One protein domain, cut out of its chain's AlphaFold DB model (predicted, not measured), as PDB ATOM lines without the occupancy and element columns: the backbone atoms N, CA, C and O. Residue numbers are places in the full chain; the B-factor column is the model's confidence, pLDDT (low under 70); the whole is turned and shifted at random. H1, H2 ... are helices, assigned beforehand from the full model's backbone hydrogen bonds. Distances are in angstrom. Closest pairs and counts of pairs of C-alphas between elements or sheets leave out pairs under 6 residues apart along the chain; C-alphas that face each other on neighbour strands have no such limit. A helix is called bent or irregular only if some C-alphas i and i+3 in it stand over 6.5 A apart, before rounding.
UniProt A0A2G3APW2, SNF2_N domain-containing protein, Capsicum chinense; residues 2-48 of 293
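Overview. This is residues 2 to 48 of the 293 residues of the protein "SNF2_N domain-containing protein" of Capsicum chinense (UniProt A0A2G3APW2). Two helices, H2 and H3, meet near their ends in an open V, with the short helix H1 beyond the V's open end. From the far end of H3, residues 36 to 48 stick out as an arm that bears H4 and makes much of the length. The printed part has 47 residues with four named helices, in the order H1, H2, H3, H4, and no named strand; the class is all helix. It is only just loose, close to extended, with a radius of gyration of the C-alphas of 14.0 A, and elongated, spanning 42 by 23 by 14 A.

Along the chain. H1 is residues 2 to 6, with C-alpha 2 at (-47.842, 21.771, 37.467). H2 is residues 15 to 23, 12.7 A long from first to last C-alpha. H3, the longest helix, is residues 25 to 35, 15.6 A long, with C-alpha 25 at (-42.589, 39.756, 28.994). H4 is residues 41 to 47, 10.4 A long, ending with C-alpha 47 at (-18.272, 18.656, 25.434); it is irregular, with C-alphas 43 and 46 7.7 A apart.

Arrangement. H2 and H3 only just touch, with 3 pairs of C-alphas within 8 A, and only at the corner by their tight link of 1 residue. Their closest C-alphas are those of Leu 21 and Phe 28, 5.7 A apart. They run opposite ways at a steep tilt of 64 degrees. H1 and H4 touch no helix. Every O i to N i+4 pair is within hydrogen-bond range in H1 and H2, but 6 of 7 are in H3 and 1 of 3 in H4, where 1 of 4 O i to N i+3 pairs is within range.

Size, cuts and confidence. The C-alphas farthest apart, those of Arg 16 and Asp 46, are 42.0 A apart. Residues 22 to 27, of which 25 to 27 belong to H3, stand free, as do residues 36 to 48. The printed part has no cut and no long link. The mean pLDDT of the printed part is 79.2, and residues 10 to 13 are under 70.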
ATOM      1  N   GLY A   2     -48.452  22.932  36.793       72.69
ATOM      2  CA  GLY A   2     -47.842  21.771  37.467       72.69
ATOM      3  C   GLY A   2     -46.388  21.951  37.933       72.69
ATOM      4  O   GLY A   2     -46.078  21.594  39.056       72.69
ATOM      5  N   LEU A   3     -45.514  22.582  37.135       76.50
ATOM      6  CA  LEU A   3     -44.129  22.850  37.561       76.50
ATOM      7  C   LEU A   3     -44.025  23.882  38.704       76.50
ATOM      8  O   LEU A   3     -43.214  23.712  39.600       76.50
ATOM      9  N   MET A   4     -44.837  24.943  38.685       75.06
ATOM     10  CA  MET A   4     -44.783  26.022  39.690       75.06
ATOM     11  C   MET A   4     -45.449  25.612  41.010       75.06
ATOM     12  O   MET A   4     -45.001  26.009  42.078       75.06
ATOM     13  N   GLU A   5     -46.488  24.782  40.918       73.56
ATOM     14  CA  GLU A   5     -47.158  24.144  42.053       73.56
ATOM     15  C   GLU A   5     -46.241  23.111  42.724       73.56
ATOM     16  O   GLU A   5     -46.113  23.106  43.943       73.56
ATOM     17  N   PHE A   6     -45.515  22.310  41.933       78.88
ATOM     18  CA  PHE A   6     -44.508  21.373  42.440       78.88
ATOM     19  C   PHE A   6     -43.343  22.070  43.162       78.88
ATOM     20  O   PHE A   6     -42.858  21.565  44.168       78.88
ATOM     21  N   LEU A   7     -42.907  23.237  42.676       80.81
ATOM     22  CA  LEU A   7     -41.831  24.025  43.290       80.81
ATOM     23  C   LEU A   7     -42.284  24.844  44.516       80.81
ATOM     24  O   LEU A   7     -41.468  25.555  45.095       80.81
ATOM     25  N   GLY A   8     -43.561  24.765  44.913       75.19
ATOM     26  CA  GLY A   8     -44.073  25.430  46.117       75.19
ATOM     27  C   GLY A   8     -44.182  26.955  46.010       75.19
ATOM     28  O   GLY A   8     -44.177  27.647  47.023       75.19
ATOM     29  N   ILE A   9     -44.272  27.506  44.795       78.00
ATOM     30  CA  ILE A   9     -44.338  28.959  44.584       78.00
ATOM     31  C   ILE A   9     -45.796  29.417  44.695       78.00
ATOM     32  O   ILE A   9     -46.517  29.549  43.699       78.00
ATOM     33  N   GLU A  10     -46.238  29.655  45.930       65.69
ATOM     34  CA  GLU A  10     -47.623  30.020  46.267       65.69
ATOM     35  C   GLU A  10     -48.107  31.293  45.550       65.69
ATOM     36  O   GLU A  10     -49.275  31.407  45.167       65.69
ATOM     37  N   GLU A  11     -47.201  32.237  45.275       65.75
ATOM     38  CA  GLU A  11     -47.527  33.518  44.639       65.75
ATOM     39  C   GLU A  11     -48.087  33.375  43.215       65.75
ATOM     40  O   GLU A  11     -48.861  34.228  42.769       65.75
ATOM     41  N   LEU A  12     -47.771  32.276  42.523       64.06
ATOM     42  CA  LEU A  12     -48.216  31.977  41.156       64.06
ATOM     43  C   LEU A  12     -49.042  30.689  41.056       64.06
ATOM     44  O   LEU A  12     -49.376  30.255  39.951       64.06
ATOM     45  N   ALA A  13     -49.472  30.136  42.194       63.50
ATOM     46  CA  ALA A  13     -50.406  29.012  42.259       63.50
ATOM     47  C   ALA A  13     -51.798  29.350  41.677       63.50
ATOM     48  O   ALA A  13     -52.597  28.465  41.380       63.50
ATOM     49  N   SER A  14     -52.092  30.638  41.441       71.00
ATOM     50  CA  SER A  14     -53.314  31.089  40.769       71.00
ATOM     51  C   SER A  14     -53.112  31.336  39.269       71.00
ATOM     52  O   SER A  14     -52.312  32.180  38.855       71.00
ATOM     53  N   LEU A  15     -53.951  30.693  38.443       70.19
ATOM     54  CA  LEU A  15     -54.018  30.874  36.982       70.19
ATOM     55  C   LEU A  15     -54.166  32.342  36.546       70.19
ATOM     56  O   LEU A  15     -53.720  32.714  35.460       70.19
ATOM     57  N   ARG A  16     -54.807  33.177  37.375       75.25
ATOM     58  CA  ARG A  16     -55.043  34.596  37.079       75.25
ATOM     59  C   ARG A  16     -53.747  35.402  37.147       75.25
ATOM     60  O   ARG A  16     -53.466  36.158  36.224       75.25
ATOM     61  N   LYS A  17     -52.943  35.194  38.192       75.50
ATOM     62  CA  LYS A  17     -51.648  35.870  38.366       75.50
ATOM     63  C   LYS A  17     -50.642  35.423  37.305       75.50
ATOM     64  O   LYS A  17     -49.970  36.260  36.713       75.50
ATOM     65  N   TRP A  18     -50.635  34.129  36.972       76.62
ATOM     66  CA  TRP A  18     -49.806  33.591  35.888       76.62
ATOM     67  C   TRP A  18     -50.112  34.229  34.525       76.62
ATOM     68  O   TRP A  18     -49.203  34.510  33.747       76.62
ATOM     69  N   ARG A  19     -51.394  34.483  34.221       77.50
ATOM     70  CA  ARG A  19     -51.801  35.135  32.967       77.50
ATOM     71  C   ARG A  19     -51.319  36.587  32.893       77.50
ATOM     72  O   ARG A  19     -50.775  36.966  31.865       77.50
ATOM     73  N   VAL A  20     -51.457  37.336  33.987       81.56
ATOM     74  CA  VAL A  20     -50.986  38.729  34.094       81.56
ATOM     75  C   VAL A  20     -49.466  38.809  33.946       81.56
ATOM     76  O   VAL A  20     -48.967  39.640  33.195       81.56
ATOM     77  N   LEU A  21     -48.723  37.911  34.601       78.31
ATOM     78  CA  LEU A  21     -47.266  37.864  34.470       78.31
ATOM     79  C   LEU A  21     -46.847  37.520  33.034       78.31
ATOM     80  O   LEU A  21     -45.937  38.135  32.496       78.31
ATOM     81  N   LYS A  22     -47.548  36.592  32.369       78.25
ATOM     82  CA  LYS A  22     -47.267  36.219  30.972       78.25
ATOM     83  C   LYS A  22     -47.452  37.381  29.986       78.25
ATOM     84  O   LYS A  22     -46.768  37.418  28.967       78.25
ATOM     85  N   GLU A  23     -48.376  38.301  30.257       84.00
ATOM     86  CA  GLU A  23     -48.586  39.497  29.427       84.00
ATOM     87  C   GLU A  23     -47.429  40.501  29.561       84.00
ATOM     88  O   GLU A  23     -47.155  41.255  28.628       84.00
ATOM     89  N   LYS A  24     -46.686  40.451  30.672       86.38
ATOM     90  CA  LYS A  24     -45.513  41.284  30.937       86.38
ATOM     91  C   LYS A  24     -44.215  40.513  30.706       86.38
ATOM     92  O   LYS A  24     -43.634  39.925  31.617       86.38
ATOM     93  N   ARG A  25     -43.746  40.537  29.459       84.62
ATOM     94  CA  ARG A  25     -42.589  39.756  28.994       84.62
ATOM     95  C   ARG A  25     -41.344  39.893  29.881       84.62
ATOM     96  O   ARG A  25     -40.747  38.871  30.205       84.62
ATOM     97  N   ASP A  26     -40.958  41.104  30.265       87.56
ATOM     98  CA  ASP A  26     -39.686  41.333  30.967       87.56
ATOM     99  C   ASP A  26     -39.736  40.867  32.430       87.56
ATOM    100  O   ASP A  26     -38.824  40.184  32.891       87.56
ATOM    101  N   GLU A  27     -40.847  41.129  33.129       84.44
ATOM    102  CA  GLU A  27     -41.100  40.606  34.482       84.44
ATOM    103  C   GLU A  27     -41.153  39.067  34.476       84.44
ATOM    104  O   GLU A  27     -40.614  38.413  35.370       84.44
ATOM    105  N   PHE A  28     -41.750  38.472  33.437       84.12
ATOM    106  CA  PHE A  28     -41.795  37.023  33.260       84.12
ATOM    107  C   PHE A  28     -40.410  36.412  33.025       84.12
ATOM    108  O   PHE A  28     -40.091  35.374  33.603       84.12
ATOM    109  N   LEU A  29     -39.577  37.043  32.192       84.44
ATOM    110  CA  LEU A  29     -38.215  36.576  31.929       84.44
ATOM    111  C   LEU A  29     -37.323  36.702  33.168       84.44
ATOM    112  O   LEU A  29     -36.592  35.762  33.470       84.44
ATOM    113  N   TYR A  30     -37.427  37.809  33.908       86.31
ATOM    114  CA  TYR A  30     -36.719  37.987  35.177       86.31
ATOM    115  C   TYR A  30     -37.113  36.902  36.185       86.31
ATOM    116  O   TYR A  30     -36.256  36.201  36.716       86.31
ATOM    117  N   PHE A  31     -38.415  36.679  36.367       83.38
ATOM    118  CA  PHE A  31     -38.920  35.624  37.240       83.38
ATOM    119  C   PHE A  31     -38.413  34.228  36.837       83.38
ATOM    120  O   PHE A  31     -37.948  33.468  37.686       83.38
ATOM    121  N   LEU A  32     -38.454  33.890  35.542       83.56
ATOM    122  CA  LEU A  32     -37.927  32.615  35.054       83.56
ATOM    123  C   LEU A  32     -36.418  32.483  35.281       83.56
ATOM    124  O   LEU A  32     -35.970  31.384  35.592       83.56
ATOM    125  N   SER A  33     -35.647  33.568  35.168       85.00
ATOM    126  CA  SER A  33     -34.196  33.541  35.396       85.00
ATOM    127  C   SER A  33     -33.818  33.197  36.841       85.00
ATOM    128  O   SER A  33     -32.789  32.567  37.068       85.00
ATOM    129  N   CYS A  34     -34.678  33.522  37.810       83.62
ATOM    130  CA  CYS A  34     -34.471  33.177  39.218       83.62
ATOM    131  C   CYS A  34     -34.752  31.700  39.531       83.62
ATOM    132  O   CYS A  34     -34.296  31.193  40.551       83.62
ATOM    133  N   LEU A  35     -35.532  31.016  38.691       83.44
ATOM    134  CA  LEU A  35     -36.018  29.656  38.958       83.44
ATOM    135  C   LEU A  35     -35.434  28.603  38.030       83.44
ATOM    136  O   LEU A  35     -35.337  27.433  38.394       83.44
ATOM    137  N   MET A  36     -35.114  28.993  36.802       83.75
ATOM    138  CA  MET A  36     -34.681  28.091  35.754       83.75
ATOM    139  C   MET A  36     -33.291  28.477  35.286       83.75
ATOM    140  O   MET A  36     -33.095  29.500  34.637       83.75
ATOM    141  N   TRP A  37     -32.345  27.577  35.522       85.06
ATOM    142  CA  TRP A  37     -31.065  27.610  34.843       85.06
ATOM    143  C   TRP A  37     -31.150  26.758  33.572       85.06
ATOM    144  O   TRP A  37     -31.354  25.543  33.640       85.06
ATOM    145  N   ARG A  38     -31.028  27.381  32.397       84.88
ATOM    146  CA  ARG A  38     -31.063  26.686  31.103       84.88
ATOM    147  C   ARG A  38     -29.755  26.916  30.363       84.88
ATOM    148  O   ARG A  38     -29.557  27.992  29.817       84.88
ATOM    149  N   HIS A  39     -28.943  25.872  30.258       83.69
ATOM    150  CA  HIS A  39     -27.875  25.833  29.265       83.69
ATOM    151  C   HIS A  39     -28.478  25.555  27.894       83.69
ATOM    152  O   HIS A  39     -29.416  24.762  27.728       83.69
ATOM    153  N   SER A  40     -27.961  26.235  26.892       83.81
ATOM    154  CA  SER A  40     -28.318  25.978  25.515       83.81
ATOM    155  C   SER A  40     -27.568  24.754  24.988       83.81
ATOM    156  O   SER A  40     -26.453  24.454  25.399       83.81
ATOM    157  N   LYS A  41     -28.160  24.053  24.014       80.62
ATOM    158  CA  LYS A  41     -27.480  22.934  23.345       80.62
ATOM    159  C   LYS A  41     -26.159  23.377  22.701       80.62
ATOM    160  O   LYS A  41     -25.260  22.560  22.606       80.62
ATOM    161  N   HIS A  42     -26.064  24.628  22.245       81.88
ATOM    162  CA  HIS A  42     -24.875  25.133  21.563       81.88
ATOM    163  C   HIS A  42     -23.702  25.385  22.519       81.88
ATOM    164  O   HIS A  42     -22.574  25.161  22.112       81.88
ATOM    165  N   GLU A  43     -23.954  25.787  23.769       81.81
ATOM    166  CA  GLU A  43     -22.902  26.038  24.775       81.81
ATOM    167  C   GLU A  43     -22.180  24.766  25.227       81.81
ATOM    168  O   GLU A  43     -21.050  24.842  25.684       81.81
ATOM    169  N   VAL A  44     -22.831  23.609  25.101       82.38
ATOM    170  CA  VAL A  44     -22.324  22.330  25.625       82.38
ATOM    171  C   VAL A  44     -22.077  21.288  24.533       82.38
ATOM    172  O   VAL A  44     -21.636  20.182  24.827       82.38
ATOM    173  N   LEU A  45     -22.390  21.596  23.267       78.50
ATOM    174  CA  LEU A  45     -22.367  20.619  22.169       78.50
ATOM    175  C   LEU A  45     -20.992  19.954  22.015       78.50
ATOM    176  O   LEU A  45     -20.917  18.745  21.795       78.50
ATOM    177  N   ASP A  46     -19.938  20.754  22.167       79.00
ATOM    178  CA  ASP A  46     -18.548  20.348  21.959       79.00
ATOM    179  C   ASP A  46     -18.020  19.451  23.093       79.00
ATOM    180  O   ASP A  46     -17.089  18.676  22.881       79.00
ATOM    181  N   GLU A  47     -18.649  19.481  24.274       83.56
ATOM    182  CA  GLU A  47     -18.272  18.656  25.434       83.56
ATOM    183  C   GLU A  47     -18.778  17.210  25.319       83.56
ATOM    184  O   GLU A  47     -18.177  16.286  25.864       83.56
ATOM    185  N   PHE A  48     -19.881  16.993  24.594       77.25
ATOM    186  CA  PHE A  48     -20.536  15.684  24.518       77.25
ATOM    187  C   PHE A  48     -20.024  14.788  23.380       77.25
ATOM    188  O   PHE A  48     -20.444  13.634  23.291       77.25
TER     189      PHE A  48